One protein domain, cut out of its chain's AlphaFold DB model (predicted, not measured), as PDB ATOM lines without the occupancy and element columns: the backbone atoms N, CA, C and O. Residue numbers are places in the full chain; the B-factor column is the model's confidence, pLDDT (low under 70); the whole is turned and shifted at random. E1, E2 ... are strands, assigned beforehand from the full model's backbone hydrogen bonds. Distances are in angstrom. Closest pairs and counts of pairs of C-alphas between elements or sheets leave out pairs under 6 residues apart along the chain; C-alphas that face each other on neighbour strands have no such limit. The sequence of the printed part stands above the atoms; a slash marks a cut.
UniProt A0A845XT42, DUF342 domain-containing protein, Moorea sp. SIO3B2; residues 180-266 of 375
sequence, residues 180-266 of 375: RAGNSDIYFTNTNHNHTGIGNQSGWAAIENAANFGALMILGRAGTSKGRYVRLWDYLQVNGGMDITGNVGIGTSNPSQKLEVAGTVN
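What this domain is: This is residues 180 to 266 of the 375 residues of the protein "DUF342 domain-containing protein" of Moorea sp. SIO3B2 (UniProt A0A845XT42). This is a winding run of loops with little regular structure, a small hairpin of E1 and E2 towards one end and a smaller parallel pair, E3 and E4, towards the other. A long looped link joins them; its residues 232 to 243 stick out, as do residues 180 to 186. The 87 printed residues hold four named strands, E1 to E4 in chain order, and no named helix; the class is all strand, with 16 residues in named elements. The whole is loose, radius of gyration of the C-alphas 16.1 A, spanning 44 by 30 by 27 A.

Where its parts are: E1, residues 206 to 210, begins at C-alpha (178.417, 143.324, 104.143) and is 11.2 A long. E2, residues 215 to 219, measures 12.3 A, E3, residues 248 to 250, 6.6 A, and E4, residues 259 to 261, 6.7 A, ending at C-alpha (164.330, 169.577, 102.998).

How they stand to each other: Hairpin E1 and E2 is antiparallel, at 162 degrees, with N 208 and O 217 2.9 A apart, within hydrogen-bond range. E3 and E4 are parallel, at 8 degrees, with N 250 and O 260 2.9 A apart, also within range. E2 and E3 are apart.

The domain as a whole: The farthest C-alphas, of Asn 192 and Thr 264, are 45.9 A apart. The link from E2 to E3 is long, 28 residues. The printed part has no cut, and no printed residue is under pLDDT 70.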
ATOM      1  N   ARG A 180     184.429 139.608  90.034       94.50
ATOM      2  CA  ARG A 180     184.003 140.070  88.701       94.50
ATOM      3  C   ARG A 180     182.984 139.097  88.101       94.50
ATOM      4  O   ARG A 180     183.363 138.102  87.490       94.50
ATOM      5  N   ALA A 181     181.694 139.384  88.264       94.44
ATOM      6  CA  ALA A 181     180.613 138.585  87.685       94.44
ATOM      7  C   ALA A 181     180.356 139.009  86.227       94.44
ATOM      8  O   ALA A 181     179.568 139.913  85.970       94.44
ATOM      9  N   GLY A 182     181.032 138.380  85.257       91.75
ATOM     10  CA  GLY A 182     180.912 138.735  83.830       91.75
ATOM     11  C   GLY A 182     179.506 138.549  83.242       91.75
ATOM     12  O   GLY A 182     179.120 139.284  82.341       91.75
ATOM     13  N   ASN A 183     178.714 137.626  83.800       92.50
ATOM     14  CA  ASN A 183     177.288 137.477  83.487       92.50
ATOM     15  C   ASN A 183     176.381 138.346  84.387       92.50
ATOM     16  O   ASN A 183     175.178 138.138  84.437       92.50
ATOM     17  N   SER A 184     176.957 139.305  85.120       93.00
ATOM     18  CA  SER A 184     176.317 140.286  86.017       93.00
ATOM     19  C   SER A 184     175.603 139.748  87.264       93.00
ATOM     20  O   SER A 184     175.448 140.490  88.233       93.00
ATOM     21  N   ASP A 185     175.216 138.476  87.291       95.31
ATOM     22  CA  ASP A 185     174.450 137.913  88.402       95.31
ATOM     23  C   ASP A 185     175.320 137.479  89.593       95.31
ATOM     24  O   ASP A 185     176.309 136.755  89.450       95.31
ATOM     25  N   ILE A 186     174.886 137.862  90.799       95.38
ATOM     26  CA  ILE A 186     175.349 137.319  92.081       95.38
ATOM     27  C   ILE A 186     174.105 136.984  92.908       95.38
ATOM     28  O   ILE A 186     173.401 137.877  93.380       95.38
ATOM     29  N   TYR A 187     173.825 135.693  93.091       93.44
ATOM     30  CA  TYR A 187     172.648 135.234  93.830       93.44
ATOM     31  C   TYR A 187     172.991 134.833  95.268       93.44
ATOM     32  O   TYR A 187     173.901 134.041  95.510       93.44
ATOM     33  N   PHE A 188     172.197 135.313  96.227       94.19
ATOM     34  CA  PHE A 188     172.297 134.959  97.645       94.19
ATOM     35  C   PHE A 188     171.185 133.966  98.016       94.19
ATOM     36  O   PHE A 188     170.133 134.355  98.517       94.19
ATOM     37  N   THR A 189     171.381 132.676  97.733       93.38
ATOM     38  CA  THR A 189     170.288 131.678  97.721       93.38
ATOM     39  C   THR A 189     170.099 130.876  99.009       93.38
ATOM     40  O   THR A 189     169.101 130.170  99.134       93.38
ATOM     41  N   ASN A 190     171.014 130.956  99.980       91.31
ATOM     42  CA  ASN A 190     170.866 130.223 101.240       91.31
ATOM     43  C   ASN A 190     169.737 130.824 102.098       91.31
ATOM     44  O   ASN A 190     169.912 131.874 102.711       91.31
ATOM     45  N   THR A 191     168.606 130.124 102.181       92.69
ATOM     46  CA  THR A 191     167.399 130.575 102.893       92.69
ATOM     47  C   THR A 191     167.490 130.472 104.412       92.69
ATOM     48  O   THR A 191     166.627 131.002 105.101       92.69
ATOM     49  N   ASN A 192     168.506 129.787 104.940       92.31
ATOM     50  CA  ASN A 192     168.654 129.523 106.374       92.31
ATOM     51  C   ASN A 192     169.841 130.286 106.987       92.31
ATOM     52  O   ASN A 192     170.244 130.006 108.116       92.31
ATOM     53  N   HIS A 193     170.444 131.222 106.246       91.88
ATOM     54  CA  HIS A 193     171.519 132.062 106.761       91.88
ATOM     55  C   HIS A 193     170.952 133.132 107.703       91.88
ATOM     56  O   HIS A 193     170.138 133.954 107.297       91.88
ATOM     57  N   ASN A 194     171.400 133.147 108.957       94.12
ATOM     58  CA  ASN A 194     171.085 134.220 109.900       94.12
ATOM     59  C   ASN A 194     172.148 135.313 109.821       94.12
ATOM     60  O   ASN A 194     173.327 135.004 109.669       94.12
ATOM     61  N   HIS A 195     171.753 136.573 110.012       93.44
ATOM     62  CA  HIS A 195     172.706 137.666 110.196       93.44
ATOM     63  C   HIS A 195     173.684 137.328 111.329       93.44
ATOM     64  O   HIS A 195     173.291 137.207 112.491       93.44
ATOM     65  N   THR A 196     174.961 137.172 110.984       90.12
ATOM     66  CA  THR A 196     176.005 136.704 111.912       90.12
ATOM     67  C   THR A 196     176.689 137.839 112.667       90.12
ATOM     68  O   THR A 196     177.489 137.597 113.567       90.12
ATOM     69  N   GLY A 197     176.430 139.092 112.282       90.38
ATOM     70  CA  GLY A 197     177.105 140.259 112.839       90.38
ATOM     71  C   GLY A 197     178.573 140.405 112.427       90.38
ATOM     72  O   GLY A 197     179.203 141.377 112.831       90.38
ATOM     73  N   ILE A 198     179.124 139.516 111.591       91.75
ATOM     74  CA  ILE A 198     180.513 139.604 111.099       91.75
ATOM     75  C   ILE A 198     180.770 140.959 110.417       91.75
ATOM     76  O   ILE A 198     181.774 141.621 110.675       91.75
ATOM     77  N   GLY A 199     179.807 141.441 109.625       92.62
ATOM     78  CA  GLY A 199     179.860 142.768 109.005       92.62
ATOM     79  C   GLY A 199     179.866 143.945 109.994       92.62
ATOM     80  O   GLY A 199     179.998 145.092 109.567       92.62
ATOM     81  N   ASN A 200     179.711 143.714 111.304       93.12
ATOM     82  CA  ASN A 200     179.793 144.739 112.349       93.12
ATOM     83  C   ASN A 200     181.212 145.009 112.847       93.12
ATOM     84  O   ASN A 200     181.417 146.001 113.547       93.12
ATOM     85  N   GLN A 201     182.192 144.201 112.442       95.62
ATOM     86  CA  GLN A 201     183.587 144.462 112.765       95.62
ATOM     87  C   GLN A 201     184.058 145.799 112.176       95.62
ATOM     88  O   GLN A 201     183.776 146.128 111.023       95.62
ATOM     89  N   SER A 202     184.784 146.586 112.980       96.19
ATOM     90  CA  SER A 202     185.309 147.890 112.561       96.19
ATOM     91  C   SER A 202     186.082 147.772 111.245       96.19
ATOM     92  O   SER A 202     186.966 146.927 111.098       96.19
ATOM     93  N   GLY A 203     185.729 148.611 110.273       96.38
ATOM     94  CA  GLY A 203     186.309 148.606 108.938       96.38
ATOM     95  C   GLY A 203     185.601 147.717 107.912       96.38
ATOM     96  O   GLY A 203     185.922 147.867 106.734       96.38
ATOM     97  N   TRP A 204     184.642 146.874 108.309       96.44
ATOM     98  CA  TRP A 204     183.974 145.901 107.433       96.44
ATOM     99  C   TRP A 204     182.617 146.413 106.931       96.44
ATOM    100  O   TRP A 204     181.970 147.240 107.574       96.44
ATOM    101  N   ALA A 205     182.185 145.910 105.777       97.12
ATOM    102  CA  ALA A 205     180.865 146.104 105.174       97.12
ATOM    103  C   ALA A 205     180.324 144.732 104.733       97.12
ATOM    104  O   ALA A 205     181.100 143.780 104.642       97.12
ATOM    105  N   ALA A 206     179.019 144.612 104.489       96.25
ATOM    106  CA  ALA A 206     178.417 143.324 104.143       96.25
ATOM    107  C   ALA A 206     177.189 143.456 103.232       96.25
ATOM    108  O   ALA A 206     176.487 144.467 103.266       96.25
ATOM    109  N   ILE A 207     176.942 142.399 102.454       96.38
ATOM    110  CA  ILE A 207     175.699 142.119 101.727       96.38
ATOM    111  C   ILE A 207     175.327 140.674 102.062       96.38
ATOM    112  O   ILE A 207     176.154 139.780 101.886       96.38
ATOM    113  N   GLU A 208     174.125 140.435 102.574       95.50
ATOM    114  CA  GLU A 208     173.736 139.115 103.081       95.50
ATOM    115  C   GLU A 208     172.233 138.860 102.950       95.50
ATOM    116  O   GLU A 208     171.415 139.736 103.212       95.50
ATOM    117  N   ASN A 209     171.855 137.637 102.577       96.00
ATOM    118  CA  ASN A 209     170.472 137.177 102.687       96.00
ATOM    119  C   ASN A 209     170.244 136.684 104.123       96.00
ATOM    120  O   ASN A 209     170.863 135.700 104.526       96.00
ATOM    121  N   ALA A 210     169.442 137.398 104.916       96.69
ATOM    122  CA  ALA A 210     169.286 137.150 106.347       96.69
ATOM    123  C   ALA A 210     167.875 136.646 106.689       96.69
ATOM    124  O   ALA A 210     166.912 137.414 106.729       96.69
ATOM    125  N   ALA A 211     167.767 135.358 107.014       96.81
ATOM    126  CA  ALA A 211     166.523 134.674 107.354       96.81
ATOM    127  C   ALA A 211     165.830 135.280 108.584       96.81
ATOM    128  O   ALA A 211     164.620 135.479 108.585       96.81
ATOM    129  N   ASN A 212     166.600 135.655 109.609       96.69
ATOM    130  CA  ASN A 212     166.086 136.283 110.828       96.69
ATOM    131  C   ASN A 212     165.581 137.727 110.641       96.69
ATOM    132  O   ASN A 212     164.908 138.239 111.532       96.69
ATOM    133  N   PHE A 213     165.877 138.368 109.507       95.50
ATOM    134  CA  PHE A 213     165.292 139.654 109.109       95.50
ATOM    135  C   PHE A 213     164.293 139.520 107.950       95.50
ATOM    136  O   PHE A 213     163.610 140.487 107.625       95.50
ATOM    137  N   GLY A 214     164.207 138.343 107.320       96.31
ATOM    138  CA  GLY A 214     163.371 138.108 106.144       96.31
ATOM    139  C   GLY A 214     163.747 138.974 104.935       96.31
ATOM    140  O   GLY A 214     162.867 139.306 104.145       96.31
ATOM    141  N   ALA A 215     165.014 139.387 104.803       95.50
ATOM    142  CA  ALA A 215     165.432 140.375 103.806       95.50
ATOM    143  C   ALA A 215     166.889 140.201 103.338       95.50
ATOM    144  O   ALA A 215     167.726 139.613 104.025       95.50
ATOM    145  N   LEU A 216     167.200 140.792 102.178       96.75
ATOM    146  CA  LEU A 216     168.575 141.109 101.792       96.75
ATOM    147  C   LEU A 216     169.038 142.324 102.603       96.75
ATOM    148  O   LEU A 216     168.509 143.424 102.449       96.75
ATOM    149  N   MET A 217     170.046 142.132 103.440       95.69
ATOM    150  CA  MET A 217     170.651 143.188 104.237       95.69
ATOM    151  C   MET A 217     171.881 143.737 103.512       95.69
ATOM    152  O   MET A 217     172.722 142.979 103.030       95.69
ATOM    153  N   ILE A 218     172.006 145.065 103.467       96.81
ATOM    154  CA  ILE A 218     173.200 145.767 102.979       96.81
ATOM    155  C   ILE A 218     173.687 146.684 104.092       96.81
ATOM    156  O   ILE A 218     172.969 147.570 104.552       96.81
ATOM    157  N   LEU A 219     174.929 146.483 104.519       95.75
ATOM    158  CA  LEU A 219     175.517 147.212 105.625       95.75
ATOM    159  C   LEU A 219     176.720 148.015 105.134       95.75
ATOM    160  O   LEU A 219     177.718 147.459 104.681       95.75
ATOM    161  N   GLY A 220     176.658 149.337 105.312       97.06
ATOM    162  CA  GLY A 220     177.784 150.243 105.062       97.06
ATOM    163  C   GLY A 220     178.978 149.976 105.978       97.06
ATOM    164  O   GLY A 220     178.832 149.267 106.958       97.06
ATOM    165  N   ARG A 221     180.151 150.563 105.734       97.38
ATOM    166  CA  ARG A 221     181.364 150.287 106.536       97.38
ATOM    167  C   ARG A 221     181.205 150.610 108.038       97.38
ATOM    168  O   ARG A 221     180.783 151.716 108.373       97.38
ATOM    169  N   ALA A 222     181.571 149.686 108.933       96.81
ATOM    170  CA  ALA A 222     181.496 149.847 110.392       96.81
ATOM    171  C   ALA A 222     182.660 150.667 110.980       96.81
ATOM    172  O   ALA A 222     183.750 150.707 110.409       96.81
ATOM    173  N   GLY A 223     182.449 151.274 112.155       95.12
ATOM    174  CA  GLY A 223     183.510 151.927 112.937       95.12
ATOM    175  C   GLY A 223     184.052 153.241 112.362       95.12
ATOM    176  O   GLY A 223     185.119 153.689 112.772       95.12
ATOM    177  N   THR A 224     183.356 153.867 111.406       94.94
ATOM    178  CA  THR A 224     183.784 155.161 110.844       94.94
ATOM    179  C   THR A 224     183.261 156.334 111.674       94.94
ATOM    180  O   THR A 224     182.175 156.253 112.245       94.94
ATOM    181  N   SER A 225     183.986 157.458 111.682       93.88
ATOM    182  CA  SER A 225     183.591 158.686 112.395       93.88
ATOM    183  C   SER A 225     182.278 159.296 111.906       93.88
ATOM    184  O   SER A 225     181.626 160.022 112.649       93.88
ATOM    185  N   LYS A 226     181.876 159.004 110.665       88.31
ATOM    186  CA  LYS A 226     180.600 159.465 110.118       88.31
ATOM    187  C   LYS A 226     179.447 158.484 110.425       88.31
ATOM    188  O   LYS A 226     178.296 158.805 110.172       88.31
ATOM    189  N   GLY A 227     179.734 157.293 110.956       91.00
ATOM    190  CA  GLY A 227     178.774 156.191 111.091       91.00
ATOM    191  C   GLY A 227     178.789 155.234 109.892       91.00
ATOM    192  O   GLY A 227     179.711 155.253 109.072       91.00
ATOM    193  N   ARG A 228     177.786 154.355 109.788       93.62
ATOM    194  CA  ARG A 228     177.668 153.403 108.669       93.62
ATOM    195  C   ARG A 228     176.911 154.047 107.513       93.62
ATOM    196  O   ARG A 228     175.774 154.462 107.690       93.62
ATOM    197  N   TYR A 229     177.514 154.070 106.324       93.62
ATOM    198  CA  TYR A 229     176.857 154.555 105.106       93.62
ATOM    199  C   TYR A 229     176.910 153.543 103.976       93.62
ATOM    200  O   TYR A 229     177.975 152.999 103.680       93.62
ATOM    201  N   VAL A 230     175.779 153.408 103.290       96.38
ATOM    202  CA  VAL A 230     175.694 152.921 101.914       96.38
ATOM    203  C   VAL A 230     175.481 154.156 101.040       96.38
ATOM    204  O   VAL A 230     174.573 154.941 101.303       96.38
ATOM    205  N   ARG A 231     176.362 154.388 100.063       95.19
ATOM    206  CA  ARG A 231     176.274 155.529  99.138       95.19
ATOM    207  C   ARG A 231     176.092 155.023  97.719       95.19
ATOM    208  O   ARG A 231     176.668 154.000  97.364       95.19
ATOM    209  N   LEU A 232     175.343 155.783  96.933       96.62
ATOM    210  CA  LEU A 232     175.108 155.552  95.513       96.62
ATOM    211  C   LEU A 232     175.479 156.842  94.783       96.62
ATOM    212  O   LEU A 232     175.090 157.921  95.225       96.62
ATOM    213  N   TRP A 233     176.294 156.732  93.738       96.44
ATOM    214  CA  TRP A 233     176.759 157.886  92.960       96.44
ATOM    215  C   TRP A 233     175.789 158.278  91.849       96.44
ATOM    216  O   TRP A 233     175.738 159.441  91.460       96.44
ATOM    217  N   ASP A 234     175.006 157.310  91.388       97.88
ATOM    218  CA  ASP A 234     174.100 157.452  90.261       97.88
ATOM    219  C   ASP A 234     172.639 157.550  90.711       97.88
ATOM    220  O   ASP A 234     172.304 157.590  91.900       97.88
ATOM    221  N   TYR A 235     171.750 157.590  89.725       97.06
ATOM    222  CA  TYR A 235     170.311 157.582  89.927       97.06
ATOM    223  C   TYR A 235     169.855 156.323  90.683       97.06
ATOM    224  O   TYR A 235     170.035 155.198  90.216       97.06
ATOM    225  N   LEU A 236     169.217 156.525  91.837       96.25
ATOM    226  CA  LEU A 236     168.520 155.477  92.576       96.25
ATOM    227  C   LEU A 236     167.020 155.569  92.291       96.25
ATOM    228  O   LEU A 236     166.370 156.547  92.664       96.25
ATOM    229  N   GLN A 237     166.464 154.506  91.714       97.25
ATOM    230  CA  GLN A 237     165.023 154.292  91.633       97.25
ATOM    231  C   GLN A 237     164.588 153.214  92.618       97.25
ATOM    232  O   GLN A 237     165.203 152.153  92.704       97.25
ATOM    233  N   VAL A 238     163.473 153.458  93.304       96.62
ATOM    234  CA  VAL A 238     162.769 152.451  94.102       96.62
ATOM    235  C   VAL A 238     161.410 152.225  93.448       96.62
ATOM    236  O   VAL A 238     160.572 153.120  93.439       96.62
ATOM    237  N   ASN A 239     161.212 151.048  92.852       96.50
ATOM    238  CA  ASN A 239     159.949 150.702  92.182       96.50
ATOM    239  C   ASN A 239     158.856 150.247  93.167       96.50
ATOM    240  O   ASN A 239     157.675 150.321  92.845       96.50
ATOM    241  N   GLY A 240     159.249 149.752  94.345       96.19
ATOM    242  CA  GLY A 240     158.339 149.365  95.425       96.19
ATOM    243  C   GLY A 240     158.104 150.484  96.442       96.19
ATOM    244  O   GLY A 240     158.481 151.636  96.232       96.19
ATOM    245  N   GLY A 241     157.507 150.132  97.580       95.69
ATOM    246  CA  GLY A 241     157.435 151.039  98.725       95.69
ATOM    247  C   GLY A 241     158.827 151.327  99.292       95.69
ATOM    248  O   GLY A 241     159.653 150.422  99.407       95.69
ATOM    249  N   MET A 242     159.076 152.581  99.663       96.75
ATOM    250  CA  MET A 242     160.267 152.977 100.410       96.75
ATOM    251  C   MET A 242     159.889 153.121 101.888       96.75
ATOM    252  O   MET A 242     159.194 154.067 102.252       96.75
ATOM    253  N   ASP A 243     160.330 152.178 102.723       96.00
ATOM    254  CA  ASP A 243     160.190 152.265 104.180       96.00
ATOM    255  C   ASP A 243     161.460 152.866 104.799       96.00
ATOM    256  O   ASP A 243     162.576 152.417 104.532       96.00
ATOM    257  N   ILE A 244     161.289 153.918 105.600       96.56
ATOM    258  CA  ILE A 244     162.381 154.667 106.223       96.56
ATOM    259  C   ILE A 244     162.046 154.854 107.695       96.56
ATOM    260  O   ILE A 244     161.248 155.708 108.080       96.56
ATOM    261  N   THR A 245     162.712 154.077 108.542       95.38
ATOM    262  CA  THR A 245     162.531 154.131 109.999       95.38
ATOM    263  C   THR A 245     163.204 155.363 110.627       95.38
ATOM    264  O   THR A 245     162.759 155.874 111.663       95.38
ATOM    265  N   GLY A 246     164.264 155.862 109.982       95.44
ATOM    266  CA  GLY A 246     165.034 157.044 110.370       95.44
ATOM    267  C   GLY A 246     164.454 158.371 109.869       95.44
ATOM    268  O   GLY A 246     163.245 158.520 109.708       95.44
ATOM    269  N   ASN A 247     165.338 159.348 109.661       96.62
ATOM    270  CA  ASN A 247     165.006 160.661 109.109       96.62
ATOM    271  C   ASN A 247     165.498 160.757 107.658       96.62
ATOM    272  O   ASN A 247     166.584 160.269 107.337       96.62
ATOM    273  N   VAL A 248     164.735 161.432 106.801       97.00
ATOM    274  CA  VAL A 248     165.111 161.737 105.415       97.00
ATOM    275  C   VAL A 248     165.589 163.176 105.327       97.00
ATOM    276  O   VAL A 248     164.818 164.105 105.561       97.00
ATOM    277  N   GLY A 249     166.856 163.356 104.960       96.19
ATOM    278  CA  GLY A 249     167.425 164.661 104.643       96.19
ATOM    279  C   GLY A 249     167.553 164.844 103.134       96.19
ATOM    280  O   GLY A 249     168.188 164.029 102.468       96.19
ATOM    281  N   ILE A 250     166.990 165.926 102.593       97.25
ATOM    282  CA  ILE A 250     167.214 166.357 101.206       97.25
ATOM    283  C   ILE A 250     167.945 167.698 101.255       97.25
ATOM    284  O   ILE A 250     167.416 168.682 101.766       97.25
ATOM    285  N   GLY A 251     169.193 167.727 100.779       96.25
ATOM    286  CA  GLY A 251     170.063 168.907 100.894       96.25
ATOM    287  C   GLY A 251     170.586 169.183 102.313       96.25
ATOM    288  O   GLY A 251     171.286 170.165 102.524       96.25
ATOM    289  N   THR A 252     170.283 168.316 103.285       94.88
ATOM    290  CA  THR A 252     170.778 168.385 104.668       94.88
ATOM    291  C   THR A 252     171.346 167.032 105.085       94.88
ATOM    292  O   THR A 252     170.766 165.990 104.784       94.88
ATOM    293  N   SER A 253     172.495 167.030 105.761       90.88
ATOM    294  CA  SER A 253     173.168 165.798 106.197       90.88
ATOM    295  C   SER A 253     172.773 165.339 107.602       90.88
ATOM    296  O   SER A 253     173.075 164.205 107.955       90.88
ATOM    297  N   ASN A 254     172.121 166.201 108.392       92.44
ATOM    298  CA  ASN A 254     171.730 165.939 109.783       92.44
ATOM    299  C   ASN A 254     170.273 166.377 110.027       92.44
ATOM    300  O   ASN A 254     170.044 167.336 110.767       92.44
ATOM    301  N   PRO A 255     169.285 165.723 109.393       96.88
ATOM    302  CA  PRO A 255     167.880 166.080 109.557       96.88
ATOM    303  C   PRO A 255     167.411 165.894 111.011       96.88
ATOM    304  O   PRO A 255     167.563 164.820 111.599       96.88
ATOM    305  N   SER A 256     166.802 166.937 111.573       96.81
ATOM    306  CA  SER A 256     166.215 166.980 112.923       96.81
ATOM    307  C   SER A 256     164.749 166.530 112.966       96.81
ATOM    308  O   SER A 256     164.218 166.226 114.032       96.81
ATOM    309  N   GLN A 257     164.102 166.466 111.799       95.81
ATOM    310  CA  GLN A 257     162.727 166.009 111.597       95.81
ATOM    311  C   GLN A 257     162.693 164.731 110.751       95.81
ATOM    312  O   GLN A 257     163.660 164.403 110.065       95.81
ATOM    313  N   LYS A 258     161.553 164.024 110.750       95.00
ATOM    314  CA  LYS A 258     161.366 162.800 109.947       95.00
ATOM    315  C   LYS A 258     161.589 163.017 108.448       95.00
ATOM    316  O   LYS A 258     162.166 162.157 107.792       95.00
ATOM    317  N   LEU A 259     161.183 164.174 107.931       96.19
ATOM    318  CA  LEU A 259     161.540 164.664 106.603       96.19
ATOM    319  C   LEU A 259     161.990 166.118 106.746       96.19
ATOM    320  O   LEU A 259     161.216 166.955 107.209       96.19
ATOM    321  N   GLU A 260     163.220 166.417 106.344       97.50
ATOM    322  CA  GLU A 260     163.768 167.771 106.325       97.50
ATOM    323  C   GLU A 260     164.361 168.063 104.945       97.50
ATOM    324  O   GLU A 260     165.224 167.335 104.448       97.50
ATOM    325  N   VAL A 261     163.876 169.132 104.316       97.38
ATOM    326  CA  VAL A 261     164.330 169.577 102.998       97.38
ATOM    327  C   VAL A 261     164.950 170.958 103.149       97.38
ATOM    328  O   VAL A 261     164.249 171.931 103.415       97.38
ATOM    329  N   ALA A 262     166.266 171.047 102.966       97.38
ATOM    330  CA  ALA A 262     166.987 172.314 102.908       97.38
ATOM    331  C   ALA A 262     166.864 172.905 101.494       97.38
ATOM    332  O   ALA A 262     167.795 172.866 100.690       97.38
ATOM    333  N   GLY A 263     165.667 173.392 101.167       95.75
ATOM    334  CA  GLY A 263     165.331 173.912  99.846       95.75
ATOM    335  C   GLY A 263     163.825 174.001  99.624       95.75
ATOM    336  O   GLY A 263     163.033 173.958 100.562       95.75
ATOM    337  N   THR A 264     163.419 174.130  98.363       94.75
ATOM    338  CA  THR A 264     162.003 174.198  97.981       94.75
ATOM    339  C   THR A 264     161.418 172.802  97.794       94.75
ATOM    340  O   THR A 264     161.984 171.974  97.083       94.75
ATOM    341  N   VAL A 265     160.238 172.560  98.371       95.44
ATOM    342  CA  VAL A 265     159.423 171.373  98.084       95.44
ATOM    343  C   VAL A 265     158.328 171.767  97.096       95.44
ATOM    344  O   VAL A 265     157.499 172.619  97.403       95.44
ATOM    345  N   ASN A 266     158.307 171.144  95.918       94.12
ATOM    346  CA  ASN A 266     157.213 171.295  94.959       94.12
ATOM    347  C   ASN A 266     156.218 170.138  95.126       94.12
ATOM    348  O   ASN A 266     156.512 169.007  94.736       94.12
TER     349      ASN A 266